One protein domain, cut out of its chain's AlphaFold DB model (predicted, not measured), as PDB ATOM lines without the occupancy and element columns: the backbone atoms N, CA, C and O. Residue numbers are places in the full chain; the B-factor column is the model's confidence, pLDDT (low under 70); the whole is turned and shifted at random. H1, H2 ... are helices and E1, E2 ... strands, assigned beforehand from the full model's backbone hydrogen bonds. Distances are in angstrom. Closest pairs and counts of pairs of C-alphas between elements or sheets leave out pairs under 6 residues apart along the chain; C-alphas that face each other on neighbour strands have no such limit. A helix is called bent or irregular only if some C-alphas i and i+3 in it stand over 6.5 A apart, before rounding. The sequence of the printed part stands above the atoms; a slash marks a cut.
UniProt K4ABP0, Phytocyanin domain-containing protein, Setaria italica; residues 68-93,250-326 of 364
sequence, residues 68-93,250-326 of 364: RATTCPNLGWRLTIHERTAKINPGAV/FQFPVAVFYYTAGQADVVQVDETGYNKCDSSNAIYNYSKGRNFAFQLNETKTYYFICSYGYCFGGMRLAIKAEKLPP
ATOM      1  N   ARG A  68     -49.373 -10.910  30.962       43.53
ATOM      2  CA  ARG A  68     -48.559 -10.636  29.768       43.53
ATOM      3  C   ARG A  68     -47.066 -10.369  30.032       43.53
ATOM      4  O   ARG A  68     -46.492  -9.383  29.574       43.53
ATOM      5  N   ALA A  69     -46.406 -11.349  30.654       37.59
ATOM      6  CA  ALA A  69     -44.945 -11.439  30.719       37.59
ATOM      7  C   ALA A  69     -44.315 -11.533  29.308       37.59
ATOM      8  O   ALA A  69     -44.116 -12.622  28.766       37.59
ATOM      9  N   THR A  70     -44.005 -10.383  28.706       43.03
ATOM     10  CA  THR A  70     -43.364 -10.306  27.385       43.03
ATOM     11  C   THR A  70     -41.864 -10.545  27.540       43.03
ATOM     12  O   THR A  70     -41.082  -9.613  27.694       43.03
ATOM     13  N   THR A  71     -41.476 -11.821  27.540       39.81
ATOM     14  CA  THR A  71     -40.065 -12.225  27.548       39.81
ATOM     15  C   THR A  71     -39.491 -12.001  26.149       39.81
ATOM     16  O   THR A  71     -39.836 -12.746  25.235       39.81
ATOM     17  N   CYS A  72     -38.613 -11.012  25.984       39.50
ATOM     18  CA  CYS A  72     -37.709 -10.943  24.836       39.50
ATOM     19  C   CYS A  72     -36.389 -11.626  25.227       39.50
ATOM     20  O   CYS A  72     -35.710 -11.117  26.118       39.50
ATOM     21  N   PRO A  73     -36.039 -12.784  24.639       44.47
ATOM     22  CA  PRO A  73     -34.800 -13.477  24.953       44.47
ATOM     23  C   PRO A  73     -33.686 -13.034  24.000       44.47
ATOM     24  O   PRO A  73     -33.701 -13.405  22.831       44.47
ATOM     25  N   ASN A  74     -32.713 -12.273  24.502       43.00
ATOM     26  CA  ASN A  74     -31.316 -12.364  24.065       43.00
ATOM     27  C   ASN A  74     -30.391 -11.595  25.020       43.00
ATOM     28  O   ASN A  74     -30.749 -10.528  25.505       43.00
ATOM     29  N   LEU A  75     -29.200 -12.159  25.252       49.34
ATOM     30  CA  LEU A  75     -28.027 -11.507  25.852       49.34
ATOM     31  C   LEU A  75     -28.283 -10.727  27.164       49.34
ATOM     32  O   LEU A  75     -28.232  -9.506  27.216       49.34
ATOM     33  N   GLY A  76     -28.501 -11.456  28.261       54.59
ATOM     34  CA  GLY A  76     -28.255 -10.957  29.625       54.59
ATOM     35  C   GLY A  76     -29.397 -10.213  30.330       54.59
ATOM     36  O   GLY A  76     -29.476 -10.295  31.553       54.59
ATOM     37  N   TRP A  77     -30.314  -9.557  29.612       65.50
ATOM     38  CA  TRP A  77     -31.537  -8.997  30.208       65.50
ATOM     39  C   TRP A  77     -32.732  -9.937  30.022       65.50
ATOM     40  O   TRP A  77     -33.089 -10.297  28.900       65.50
ATOM     41  N   ARG A  78     -33.444 -10.246  31.110       75.12
ATOM     42  CA  ARG A  78     -34.831 -10.736  31.046       75.12
ATOM     43  C   ARG A  78     -35.772  -9.660  31.570       75.12
ATOM     44  O   ARG A  78     -35.652  -9.246  32.717       75.12
ATOM     45  N   LEU A  79     -36.748  -9.261  30.760       78.44
ATOM     46  CA  LEU A  79     -37.816  -8.349  31.168       78.44
ATOM     47  C   LEU A  79     -39.072  -9.125  31.592       78.44
ATOM     48  O   LEU A  79     -39.484 -10.075  30.926       78.44
ATOM     49  N   THR A  80     -39.719  -8.685  32.670       78.69
ATOM     50  CA  THR A  80     -41.096  -9.051  33.026       78.69
ATOM     51  C   THR A  80     -41.905  -7.781  33.258       78.69
ATOM     52  O   THR A  80     -41.464  -6.881  33.963       78.69
ATOM     53  N   ILE A  81     -43.093  -7.693  32.662       76.06
ATOM     54  CA  ILE A  81     -43.984  -6.532  32.776       76.06
ATOM     55  C   ILE A  81     -45.256  -6.981  33.493       76.06
ATOM     56  O   ILE A  81     -45.825  -8.015  33.139       76.06
ATOM     57  N   HIS A  82     -45.702  -6.209  34.483       73.00
ATOM     58  CA  HIS A  82     -46.937  -6.465  35.222       73.00
ATOM     59  C   HIS A  82     -48.015  -5.432  34.861       73.00
ATOM     60  O   HIS A  82     -48.144  -4.384  35.495       73.00
ATOM     61  N   GLU A  83     -48.811  -5.740  33.833       65.19
ATOM     62  CA  GLU A  83     -49.937  -4.910  33.388       65.19
ATOM     63  C   GLU A  83     -51.160  -5.102  34.309       65.19
ATOM     64  O   GLU A  83     -51.844  -6.122  34.223       65.19
ATOM     65  N   ARG A  84     -51.481  -4.133  35.182       58.34
ATOM     66  CA  ARG A  84     -52.790  -4.087  35.883       58.34
ATOM     67  C   ARG A  84     -53.791  -3.121  35.239       58.34
ATOM     68  O   ARG A  84     -54.991  -3.363  35.299       58.34
ATOM     69  N   THR A  85     -53.299  -2.023  34.670       50.25
ATOM     70  CA  THR A  85     -54.076  -0.792  34.389       50.25
ATOM     71  C   THR A  85     -53.592  -0.030  33.149       50.25
ATOM     72  O   THR A  85     -54.093   1.051  32.843       50.25
ATOM     73  N   ALA A  86     -52.615  -0.573  32.428       52.81
ATOM     74  CA  ALA A  86     -51.954   0.073  31.302       52.81
ATOM     75  C   ALA A  86     -51.690  -0.945  30.195       52.81
ATOM     76  O   ALA A  86     -51.523  -2.135  30.469       52.81
ATOM     77  N   LYS A  87     -51.616  -0.458  28.958       57.59
ATOM     78  CA  LYS A  87     -51.193  -1.247  27.803       57.59
ATOM     79  C   LYS A  87     -49.764  -0.860  27.478       57.59
ATOM     80  O   LYS A  87     -49.490   0.279  27.115       57.59
ATOM     81  N   ILE A  88     -48.862  -1.817  27.600       56.56
ATOM     82  CA  ILE A  88     -47.465  -1.650  27.249       56.56
ATOM     83  C   ILE A  88     -47.200  -2.404  25.952       56.56
ATOM     84  O   ILE A  88     -47.521  -3.589  25.771       56.56
ATOM     85  N   ASN A  89     -46.601  -1.680  25.017       58.88
ATOM     86  CA  ASN A  89     -45.914  -2.271  23.889       58.88
ATOM     87  C   ASN A  89     -44.420  -2.058  24.164       58.88
ATOM     88  O   ASN A  89     -43.997  -0.898  24.190       58.88
ATOM     89  N   PRO A  90     -43.618  -3.117  24.390       57.38
ATOM     90  CA  PRO A  90     -42.190  -2.975  24.161       57.38
ATOM     91  C   PRO A  90     -42.035  -2.567  22.694       57.38
ATOM     92  O   PRO A  90     -42.607  -3.205  21.802       57.38
ATOM     93  N   GLY A  91     -41.352  -1.449  22.465       46.38
ATOM     94  CA  GLY A  91     -41.012  -1.000  21.124       46.38
ATOM     95  C   GLY A  91     -40.213  -2.087  20.418       46.38
ATOM     96  O   GLY A  91     -39.512  -2.873  21.062       46.38
ATOM     97  N   ALA A  92     -40.332  -2.156  19.093       42.53
ATOM     98  CA  ALA A  92     -39.475  -3.049  18.332       42.53
ATOM     99  C   ALA A  92     -38.007  -2.720  18.642       42.53
ATOM    100  O   ALA A  92     -37.654  -1.553  18.815       42.53
ATOM    101  N   VAL A  93     -37.142  -3.737  18.672       40.06
ATOM    102  CA  VAL A  93     -35.694  -3.517  18.596       40.06
ATOM    103  C   VAL A  93     -35.443  -2.940  17.205       40.06
ATOM    104  O   VAL A  93     -35.357  -3.680  16.224       40.06
ATOM    105  N   PHE A 250     -50.329   0.183  43.801       52.22
ATOM    106  CA  PHE A 250     -49.745   0.189  42.455       52.22
ATOM    107  C   PHE A 250     -50.813   0.453  41.384       52.22
ATOM    108  O   PHE A 250     -51.286  -0.456  40.699       52.22
ATOM    109  N   GLN A 251     -51.189   1.728  41.258       63.59
ATOM    110  CA  GLN A 251     -52.038   2.251  40.180       63.59
ATOM    111  C   GLN A 251     -51.323   2.222  38.810       63.59
ATOM    112  O   GLN A 251     -51.985   2.164  37.767       63.59
ATOM    113  N   PHE A 252     -49.987   2.222  38.825       70.75
ATOM    114  CA  PHE A 252     -49.088   2.209  37.668       70.75
ATOM    115  C   PHE A 252     -48.525   0.801  37.392       70.75
ATOM    116  O   PHE A 252     -48.376   0.006  38.326       70.75
ATOM    117  N   PRO A 253     -48.205   0.455  36.130       83.44
ATOM    118  CA  PRO A 253     -47.571  -0.816  35.798       83.44
ATOM    119  C   PRO A 253     -46.075  -0.802  36.159       83.44
ATOM    120  O   PRO A 253     -45.418   0.241  36.154       83.44
ATOM    121  N   VAL A 254     -45.525  -1.987  36.427       86.00
ATOM    122  CA  VAL A 254     -44.118  -2.166  36.824       86.00
ATOM    123  C   VAL A 254     -43.378  -2.991  35.774       86.00
ATOM    124  O   VAL A 254     -43.876  -4.033  35.332       86.00
ATOM    125  N   ALA A 255     -42.189  -2.528  35.394       87.75
ATOM    126  CA  ALA A 255     -41.234  -3.241  34.553       87.75
ATOM    127  C   ALA A 255     -40.091  -3.778  35.426       87.75
ATOM    128  O   ALA A 255     -39.424  -3.010  36.115       87.75
ATOM    129  N   VAL A 256     -39.874  -5.092  35.409       90.00
ATOM    130  CA  VAL A 256     -38.828  -5.769  36.184       90.00
ATOM    131  C   VAL A 256     -37.781  -6.336  35.232       90.00
ATOM    132  O   VAL A 256     -38.075  -7.217  34.422       90.00
ATOM    133  N   PHE A 257     -36.563  -5.824  35.342       89.44
ATOM    134  CA  PHE A 257     -35.374  -6.291  34.640       89.44
ATOM    135  C   PHE A 257     -34.649  -7.308  35.526       89.44
ATOM    136  O   PHE A 257     -34.559  -7.105  36.733       89.44
ATOM    137  N   TYR A 258     -34.105  -8.372  34.943       88.81
ATOM    138  CA  TYR A 258     -33.226  -9.340  35.609       88.81
ATOM    139  C   TYR A 258     -31.929  -9.468  34.807       88.81
ATOM    140  O   TYR A 258     -31.997  -9.578  33.581       88.81
ATOM    141  N   TYR A 259     -30.785  -9.455  35.492       85.56
ATOM    142  CA  TYR A 259     -29.438  -9.453  34.905       85.56
ATOM    143  C   TYR A 259     -28.389  -9.941  35.922       85.56
ATOM    144  O   TYR A 259     -28.683 -10.102  37.108       85.56
ATOM    145  N   THR A 260     -27.156 -10.171  35.466       84.12
ATOM    146  CA  THR A 260     -26.018 -10.526  36.328       84.12
ATOM    147  C   THR A 260     -25.277  -9.266  36.781       84.12
ATOM    148  O   THR A 260     -24.838  -8.473  35.946       84.12
ATOM    149  N   ALA A 261     -25.113  -9.094  38.096       84.94
ATOM    150  CA  ALA A 261     -24.346  -7.994  38.683       84.94
ATOM    151  C   ALA A 261     -22.932  -7.913  38.075       84.94
ATOM    152  O   ALA A 261     -22.261  -8.935  37.946       84.94
ATOM    153  N   GLY A 262     -22.489  -6.712  37.699       83.62
ATOM    154  CA  GLY A 262     -21.154  -6.479  37.128       83.62
ATOM    155  C   GLY A 262     -20.946  -6.955  35.681       83.62
ATOM    156  O   GLY A 262     -19.898  -6.676  35.113       83.62
ATOM    157  N   GLN A 263     -21.924  -7.633  35.066       85.06
ATOM    158  CA  GLN A 263     -21.916  -7.952  33.626       85.06
ATOM    159  C   GLN A 263     -22.879  -7.069  32.825       85.06
ATOM    160  O   GLN A 263     -22.697  -6.894  31.623       85.06
ATOM    161  N   ALA A 264     -23.909  -6.532  33.481       86.44
ATOM    162  CA  ALA A 264     -24.824  -5.554  32.919       86.44
ATOM    163  C   ALA A 264     -25.404  -4.651  34.016       86.44
ATOM    164  O   ALA A 264     -25.497  -5.032  35.184       86.44
ATOM    165  N   ASP A 265     -25.830  -3.465  33.605       90.75
ATOM    166  CA  ASP A 265     -26.647  -2.514  34.354       90.75
ATOM    167  C   ASP A 265     -27.996  -2.295  33.652       90.75
ATOM    168  O   ASP A 265     -28.313  -2.959  32.662       90.75
ATOM    169  N   VAL A 266     -28.800  -1.366  34.174       92.38
ATOM    170  CA  VAL A 266     -29.966  -0.782  33.507       92.38
ATOM    171  C   VAL A 266     -29.857   0.740  33.593       92.38
ATOM    172  O   VAL A 266     -29.976   1.313  34.678       92.38
ATOM    173  N   VAL A 267     -29.647   1.399  32.454       94.19
ATOM    174  CA  VAL A 267     -29.548   2.863  32.356       94.19
ATOM    175  C   VAL A 267     -30.769   3.410  31.635       94.19
ATOM    176  O   VAL A 267     -31.025   3.032  30.495       94.19
ATOM    177  N   GLN A 268     -31.520   4.304  32.275       94.50
ATOM    178  CA  GLN A 268     -32.559   5.088  31.617       94.50
ATOM    179  C   GLN A 268     -31.927   6.299  30.921       94.50
ATOM    180  O   GLN A 268     -31.186   7.060  31.543       94.50
ATOM    181  N   VAL A 269     -32.271   6.500  29.653       95.25
ATOM    182  CA  VAL A 269     -31.775   7.589  28.797       95.25
ATOM    183  C   VAL A 269     -32.933   8.291  28.081       95.25
ATOM    184  O   VAL A 269     -34.093   7.881  28.189       95.25
ATOM    185  N   ASP A 270     -32.623   9.369  27.368       95.44
ATOM    186  CA  ASP A 270     -33.527  10.000  26.410       95.44
ATOM    187  C   ASP A 270     -33.537   9.243  25.060       95.44
ATOM    188  O   ASP A 270     -32.899   8.201  24.885       95.44
ATOM    189  N   GLU A 271     -34.266   9.770  24.075       93.94
ATOM    190  CA  GLU A 271     -34.340   9.165  22.742       93.94
ATOM    191  C   GLU A 271     -33.032   9.302  21.940       93.94
ATOM    192  O   GLU A 271     -32.693   8.418  21.149       93.94
ATOM    193  N   THR A 272     -32.258  10.372  22.139       95.06
ATOM    194  CA  THR A 272     -30.979  10.559  21.440       95.06
ATOM    195  C   THR A 272     -29.895   9.648  22.014       95.06
ATOM    196  O   THR A 272     -29.212   8.975  21.235       95.06
ATOM    197  N   GLY A 273     -29.809   9.514  23.342       93.31
ATOM    198  CA  GLY A 273     -28.963   8.543  24.032       93.31
ATOM    199  C   GLY A 273     -29.320   7.101  23.671       93.31
ATOM    200  O   GLY A 273     -28.434   6.314  23.348       93.31
ATOM    201  N   TYR A 274     -30.612   6.762  23.580       93.94
ATOM    202  CA  TYR A 274     -31.063   5.440  23.119       93.94
ATOM    203  C   TYR A 274     -30.599   5.094  21.701       93.94
ATOM    204  O   TYR A 274     -30.158   3.971  21.431       93.94
ATOM    205  N   ASN A 275     -30.706   6.055  20.779       93.12
ATOM    206  CA  ASN A 275     -30.339   5.853  19.383       93.12
ATOM    207  C   ASN A 275     -28.818   5.785  19.185       93.12
ATOM    208  O   ASN A 275     -28.363   4.944  18.410       93.12
ATOM    209  N   LYS A 276     -28.053   6.610  19.915       94.12
ATOM    210  CA  LYS A 276     -26.578   6.657  19.893       94.12
ATOM    211  C   LYS A 276     -25.892   5.638  20.812       94.12
ATOM    212  O   LYS A 276     -24.678   5.504  20.729       94.12
ATOM    213  N   CYS A 277     -26.639   4.956  21.683       92.81
ATOM    214  CA  CYS A 277     -26.109   4.180  22.810       92.81
ATOM    215  C   CYS A 277     -25.204   4.995  23.761       92.81
ATOM    216  O   CYS A 277     -24.268   4.453  24.343       92.81
ATOM    217  N   ASP A 278     -25.494   6.289  23.931       93.81
ATOM    218  CA  ASP A 278     -24.784   7.170  24.866       93.81
ATOM    219  C   ASP A 278     -25.394   7.075  26.274       93.81
ATOM    220  O   ASP A 278     -26.586   7.321  26.460       93.81
ATOM    221  N   SER A 279     -24.564   6.740  27.265       92.06
ATOM    222  CA  SER A 279     -24.921   6.718  28.690       92.06
ATOM    223  C   SER A 279     -24.421   7.941  29.471       92.06
ATOM    224  O   SER A 279     -24.654   8.010  30.675       92.06
ATOM    225  N   SER A 280     -23.743   8.899  28.828       92.00
ATOM    226  CA  SER A 280     -23.227  10.116  29.481       92.00
ATOM    227  C   SER A 280     -24.361  10.991  30.018       92.00
ATOM    228  O   SER A 280     -24.248  11.589  31.084       92.00
ATOM    229  N   ASN A 281     -25.489  11.010  29.303       90.62
ATOM    230  CA  ASN A 281     -26.702  11.758  29.637       90.62
ATOM    231  C   ASN A 281     -27.755  10.866  30.333       90.62
ATOM    232  O   ASN A 281     -28.947  10.912  30.022       90.62
ATOM    233  N   ALA A 282     -27.315  10.000  31.252       91.44
ATOM    234  CA  ALA A 282     -28.193   9.085  31.979       91.44
ATOM    235  C   ALA A 282     -29.192   9.827  32.886       91.44
ATOM    236  O   ALA A 282     -28.808  10.532  33.816       91.44
ATOM    237  N   ILE A 283     -30.487   9.579  32.675       93.81
ATOM    238  CA  ILE A 283     -31.576  10.045  33.551       93.81
ATOM    239  C   ILE A 283     -31.563   9.254  34.868       93.81
ATOM    240  O   ILE A 283     -31.884   9.780  35.932       93.81
ATOM    241  N   TYR A 284     -31.207   7.969  34.794       90.69
ATOM    242  CA  TYR A 284     -31.089   7.068  35.939       90.69
ATOM    243  C   TYR A 284     -30.150   5.905  35.590       90.69
ATOM    244  O   TYR A 284     -30.217   5.393  34.476       90.69
ATOM    245  N   ASN A 285     -29.312   5.443  36.520       92.25
ATOM    246  CA  ASN A 285     -28.484   4.241  36.350       92.25
ATOM    247  C   ASN A 285     -28.685   3.304  37.549       92.25
ATOM    248  O   ASN A 285     -28.657   3.748  38.699       92.25
ATOM    249  N   TYR A 286     -28.874   2.011  37.279       90.44
ATOM    250  CA  TYR A 286     -28.921   0.977  38.303       90.44
ATOM    251  C   TYR A 286     -28.144  -0.277  37.879       90.44
ATOM    252  O   TYR A 286     -28.574  -1.043  37.019       90.44
ATOM    253  N   SER A 287     -26.996  -0.498  38.522       88.25
ATOM    254  CA  SER A 287     -26.054  -1.598  38.249       88.25
ATOM    255  C   SER A 287     -25.957  -2.645  39.370       88.25
ATOM    256  O   SER A 287     -25.243  -3.640  39.246       88.25
ATOM    257  N   LYS A 288     -26.655  -2.426  40.493       86.44
ATOM    258  CA  LYS A 288     -26.555  -3.255  41.707       86.44
ATOM    259  C   LYS A 288     -27.523  -4.443  41.662       86.44
ATOM    260  O   LYS A 288     -28.549  -4.397  40.992       86.44
ATOM    261  N   GLY A 289     -27.227  -5.501  42.418       86.00
ATOM    262  CA  GLY A 289     -28.117  -6.661  42.562       86.00
ATOM    263  C   GLY A 289     -28.303  -7.494  41.284       86.00
ATOM    264  O   GLY A 289     -27.523  -7.405  40.345       86.00
ATOM    265  N   ARG A 290     -29.336  -8.351  41.274       85.62
ATOM    266  CA  ARG A 290     -29.663  -9.271  40.154       85.62
ATOM    267  C   ARG A 290     -30.979  -8.940  39.438       85.62
ATOM    268  O   ARG A 290     -31.418  -9.671  38.551       85.62
ATOM    269  N   ASN A 291     -31.675  -7.904  39.898       88.56
ATOM    270  CA  ASN A 291     -32.901  -7.408  39.293       88.56
ATOM    271  C   ASN A 291     -33.141  -5.947  39.678       88.56
ATOM    272  O   ASN A 291     -32.643  -5.483  40.702       88.56
ATOM    273  N   PHE A 292     -33.938  -5.267  38.862       89.00
ATOM    274  CA  PHE A 292     -34.354  -3.885  39.054       89.00
ATOM    275  C   PHE A 292     -35.838  -3.736  38.707       89.00
ATOM    276  O   PHE A 292     -36.275  -4.221  37.663       89.00
ATOM    277  N   ALA A 293     -36.612  -3.067  39.563       89.56
ATOM    278  CA  ALA A 293     -38.044  -2.845  39.372       89.56
ATOM    279  C   ALA A 293     -38.339  -1.350  39.170       89.56
ATOM    280  O   ALA A 293     -38.243  -0.554  40.101       89.56
ATOM    281  N   PHE A 294     -38.729  -0.982  37.951       89.62
ATOM    282  CA  PHE A 294     -39.044   0.387  37.555       89.62
ATOM    283  C   PHE A 294     -40.562   0.615  37.485       89.62
ATOM    284  O   PHE A 294     -41.296  -0.187  36.899       89.62
ATOM    285  N   GLN A 295     -41.038   1.724  38.057       89.25
ATOM    286  CA  GLN A 295     -42.456   2.104  38.061       89.25
ATOM    287  C   GLN A 295     -42.740   3.107  36.935       89.25
ATOM    288  O   GLN A 295     -42.170   4.196  36.892       89.25
ATOM    289  N   LEU A 296     -43.621   2.739  36.004       87.06
ATOM    290  CA  LEU A 296     -43.933   3.541  34.817       87.06
ATOM    291  C   LEU A 296     -45.078   4.516  35.143       87.06
ATOM    292  O   LEU A 296     -46.229   4.305  34.756       87.06
ATOM    293  N   ASN A 297     -44.756   5.552  35.918       85.44
ATOM    294  CA  ASN A 297     -45.742   6.475  36.492       85.44
ATOM    295  C   ASN A 297     -46.369   7.446  35.470       85.44
ATOM    296  O   ASN A 297     -47.438   8.001  35.720       85.44
ATOM    297  N   GLU A 298     -45.733   7.653  34.316       85.75
ATOM    298  CA  GLU A 298     -46.152   8.622  33.302       85.75
ATOM    299  C   GLU A 298     -46.516   7.951  31.972       85.75
ATOM    300  O   GLU A 298     -46.012   6.888  31.612       85.75
ATOM    301  N   THR A 299     -47.378   8.611  31.194       86.31
ATOM    302  CA  THR A 299     -47.745   8.178  29.835       86.31
ATOM    303  C   THR A 299     -46.711   8.685  28.829       86.31
ATOM    304  O   THR A 299     -46.947   9.660  28.121       86.31
ATOM    305  N   LYS A 300     -45.537   8.045  28.800       89.44
ATOM    306  CA  LYS A 300     -44.439   8.354  27.871       89.44
ATOM    307  C   LYS A 300     -43.720   7.097  27.379       89.44
ATOM    308  O   LYS A 300     -43.953   5.991  27.877       89.44
ATOM    309  N   THR A 301     -42.847   7.266  26.388       90.81
ATOM    310  CA  THR A 301     -41.851   6.244  26.048       90.81
ATOM    311  C   THR A 301     -40.671   6.382  27.003       90.81
ATOM    312  O   THR A 301     -40.101   7.463  27.134       90.81
ATOM    313  N   TYR A 302     -40.317   5.294  27.678       92.50
ATOM    314  CA  TYR A 302     -39.116   5.192  28.498       92.50
ATOM    315  C   TYR A 302     -38.059   4.407  27.722       92.50
ATOM    316  O   TYR A 302     -38.348   3.309  27.239       92.50
ATOM    317  N   TYR A 303     -36.850   4.947  27.614       93.50
ATOM    318  CA  TYR A 303     -35.745   4.304  26.915       93.50
ATOM    319  C   TYR A 303     -34.708   3.783  27.906       93.50
ATOM    320  O   TYR A 303     -34.307   4.497  28.824       93.50
ATOM    321  N   PHE A 304     -34.276   2.538  27.709       93.81
ATOM    322  CA  PHE A 304     -33.295   1.860  28.549       93.81
ATOM    323  C   PHE A 304     -32.176   1.251  27.702       93.81
ATOM    324  O   PHE A 304     -32.449   0.630  26.671       93.81
ATOM    325  N   ILE A 305     -30.933   1.381  28.158       93.00
ATOM    326  CA  ILE A 305     -29.729   0.801  27.546       93.00
ATOM    327  C   ILE A 305     -28.863   0.108  28.608       93.00
ATOM    328  O   ILE A 305     -28.986   0.399  29.799       93.00
ATOM    329  N   CYS A 306     -27.982  -0.796  28.180       91.94
ATOM    330  CA  CYS A 306     -26.864  -1.278  28.991       91.94
ATOM    331  C   CYS A 306     -25.582  -0.519  28.607       91.94
ATOM    332  O   CYS A 306     -25.259  -0.441  27.417       91.94
ATOM    333  N   SER A 307     -24.860   0.034  29.589       90.44
ATOM    334  CA  SER A 307     -23.665   0.869  29.356       90.44
ATOM    335  C   SER A 307     -22.404   0.070  29.004       90.44
ATOM    336  O   SER A 307     -21.491   0.610  28.383       90.44
ATOM    337  N   TYR A 308     -22.375  -1.232  29.310       86.00
ATOM    338  CA  TYR A 308     -21.263  -2.164  29.057       86.00
ATOM    339  C   TYR A 308     -21.067  -2.513  27.556       86.00
ATOM    340  O   TYR A 308     -20.769  -3.650  27.199       86.00
ATOM    341  N   GLY A 309     -21.301  -1.570  26.637       82.75
ATOM    342  CA  GLY A 309     -21.138  -1.723  25.181       82.75
ATOM    343  C   GLY A 309     -22.225  -2.539  24.463       82.75
ATOM    344  O   GLY A 309     -22.490  -2.312  23.281       82.75
ATOM    345  N   TYR A 310     -22.931  -3.432  25.163       84.56
ATOM    346  CA  TYR A 310     -23.934  -4.334  24.576       84.56
ATOM    347  C   TYR A 310     -25.160  -3.643  23.946       84.56
ATOM    348  O   TYR A 310     -25.917  -4.291  23.219       84.56
ATOM    349  N   CYS A 311     -25.373  -2.341  24.176       90.06
ATOM    350  CA  CYS A 311     -26.484  -1.580  23.597       90.06
ATOM    351  C   CYS A 311     -26.554  -1.690  22.058       90.06
ATOM    352  O   CYS A 311     -27.631  -1.961  21.515       90.06
ATOM    353  N   PHE A 312     -25.417  -1.590  21.354       88.31
ATOM    354  CA  PHE A 312     -25.358  -1.783  19.895       88.31
ATOM    355  C   PHE A 312     -25.617  -3.238  19.473       88.31
ATOM    356  O   PHE A 312     -26.183  -3.478  18.409       88.31
ATOM    357  N   GLY A 313     -25.296  -4.207  20.338       84.50
ATOM    358  CA  GLY A 313     -25.659  -5.622  20.184       84.50
ATOM    359  C   GLY A 313     -27.153  -5.919  20.388       84.50
ATOM    360  O   GLY A 313     -27.556  -7.079  20.355       84.50
ATOM    361  N   GLY A 314     -27.983  -4.893  20.601       85.25
ATOM    362  CA  GLY A 314     -29.426  -5.018  20.806       85.25
ATOM    363  C   GLY A 314     -29.861  -5.046  22.272       85.25
ATOM    364  O   GLY A 314     -31.057  -5.174  22.532       85.25
ATOM    365  N   MET A 315     -28.942  -4.871  23.231       87.25
ATOM    366  CA  MET A 315     -29.242  -4.778  24.670       87.25
ATOM    367  C   MET A 315     -29.782  -3.382  25.038       87.25
ATOM    368  O   MET A 315     -29.225  -2.650  25.859       87.25
ATOM    369  N   ARG A 316     -30.863  -2.992  24.353       89.19
ATOM    370  CA  ARG A 316     -31.575  -1.721  24.504       89.19
ATOM    371  C   ARG A 316     -33.079  -1.913  24.318       89.19
ATOM    372  O   ARG A 316     -33.524  -2.602  23.402       89.19
ATOM    373  N   LEU A 317     -33.879  -1.267  25.158       90.94
ATOM    374  CA  LEU A 317     -35.332  -1.428  25.224       90.94
ATOM    375  C   LEU A 317     -36.051  -0.072  25.231       90.94
ATOM    376  O   LEU A 317     -35.780   0.769  26.081       90.94
ATOM    377  N   ALA A 318     -37.033   0.096  24.346       91.12
ATOM    378  CA  ALA A 318     -38.025   1.163  24.447       91.12
ATOM    379  C   ALA A 318     -39.318   0.600  25.063       91.12
ATOM    380  O   ALA A 318     -39.847  -0.405  24.586       91.12
ATOM    381  N   ILE A 319     -39.853   1.234  26.106       90.44
ATOM    382  CA  ILE A 319     -41.123   0.864  26.747       90.44
ATOM    383  C   ILE A 319     -42.118   2.005  26.546       90.44
ATOM    384  O   ILE A 319     -42.014   3.032  27.212       90.44
ATOM    385  N   LYS A 320     -43.115   1.831  25.670       89.00
ATOM    386  CA  LYS A 320     -44.211   2.802  25.556       89.00
ATOM    387  C   LYS A 320     -45.288   2.491  26.595       89.00
ATOM    388  O   LYS A 320     -45.958   1.460  26.488       89.00
ATOM    389  N   ALA A 321     -45.451   3.372  27.580       88.12
ATOM    390  CA  ALA A 321     -46.499   3.282  28.590       88.12
ATOM    391  C   ALA A 321     -47.744   4.073  28.145       88.12
ATOM    392  O   ALA A 321     -47.684   5.289  27.972       88.12
ATOM    393  N   GLU A 322     -48.878   3.388  27.960       83.25
ATOM    394  CA  GLU A 322     -50.159   4.004  27.587       83.25
ATOM    395  C   GLU A 322     -51.184   3.844  28.724       83.25
ATOM    396  O   GLU A 322     -51.551   2.720  29.094       83.25
ATOM    397  N   LYS A 323     -51.673   4.967  29.273       74.06
ATOM    398  CA  LYS A 323     -52.775   4.985  30.248       74.06
ATOM    399  C   LYS A 323     -54.062   4.495  29.584       74.06
ATOM    400  O   LYS A 323     -54.549   5.107  28.635       74.06
ATOM    401  N   LEU A 324     -54.634   3.408  30.100       67.69
ATOM    402  CA  LEU A 324     -55.935   2.924  29.635       67.69
ATOM    403  C   LEU A 324     -57.077   3.852  30.098       67.69
ATOM    404  O   LEU A 324     -56.936   4.565  31.104       67.69
ATOM    405  N   PRO A 325     -58.232   3.836  29.400       68.56
ATOM    406  CA  PRO A 325     -59.474   4.342  29.973       68.56
ATOM    407  C   PRO A 325     -59.785   3.619  31.298       68.56
ATOM    408  O   PRO A 325     -59.355   2.475  31.488       68.56
ATOM    409  N   PRO A 326     -60.518   4.259  32.229       67.06
ATOM    410  CA  PRO A 326     -60.919   3.610  33.472       67.06
ATOM    411  C   PRO A 326     -61.734   2.337  33.179       67.06
ATOM    412  O   PRO A 326     -62.474   2.301  32.192       67.06
TER     413      PRO A 326
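What this domain is: This is residues 68 to 93 and 250 to 326 of the 364 residues of the protein "Phytocyanin domain-containing protein" of Setaria italica (UniProt K4ABP0). Two antiparallel sheets stand partly face to face as a small, irregular sandwich: a strongly twisted five-stranded sheet, E2 E8 E7 E4 E5, and a smaller three-stranded one, E1 E3 E6. The short helix H1 packs over E7 on the outside of the larger sheet, turned away from the smaller one. The printed part has 103 residues with one named helix and eight named strands, which follow along the chain as E1, E2, E3, E4, H1, E5, E6, E7, E8. The class is mostly strand, though under half of the residues are in named elements. The whole is compact, with a radius of gyration of the C-alphas of 13.0 A, yet elongated in outline, spanning 41 by 27 by 22 A.

Where its parts are: In the larger sheet, E8, residues 316 to 323, is the longest strand at 23.0 A and ends at C-alpha 323, (-52.775, 4.985, 30.248). E7 is residues 301 to 305, 13.4 A, and E2 is residues 86 to 90, 12.5 A. E4 is residues 266 to 269 and E5 residues 284 to 286. In the smaller sheet, E1, residues 78 to 82, is 13.5 A long and begins at C-alpha 78, (-34.831, -10.736, 31.046). E3 is residues 254 to 258, 13.1 A, and E6 residues 291 to 295, 13.5 A. H1 is residues 271 to 276, beginning at C-alpha 271, (-34.340, 9.165, 22.742).

How they stand to each other: The larger sheet has edge strands E2 and E5. E7 and E8 form an antiparallel hairpin, with N 304 and O 317 2.8 A apart. E2 is antiparallel to E8, with N 87 and O 322 at 3.2 A. E4 is antiparallel to E7, with N 267 and O 305 at 2.9 A, and to E5, with N 268 and O 284 at 2.8 A. H1 is on this sheet at a height of 8.6 A, over E7 and along the strands, at 22 degrees to E7 on the local plane; their closest C-alphas, of Tyr 274 and Tyr 303, are 6.1 A apart. In H1 every O i to N i+4 pair is within hydrogen-bond range. In the smaller sheet, E3 is antiparallel to E1, with N 80 and O 256 at 2.8 A, and to E6, with N 257 and O 292 at 2.8 A. Between the sheets, the closest C-alphas of E5 and E6, of Tyr 286 and Phe 292, are 7.3 A apart. E1 and E2 are only just apart, with closest C-alphas at 8.2 A.

The domain as a whole: The C-alphas farthest apart, of Gly 262 and Pro 326, are 41.2 A apart. Residues 94 to 249 are not printed, and C-alphas 93 and 250 are 27.9 A apart across this cut. Of the links printed whole, none is long. The mean pLDDT of the printed part is 79.2; it is under 70 at residues 68 to 77, 83 to 93, 250 to 251 and 324 to 326.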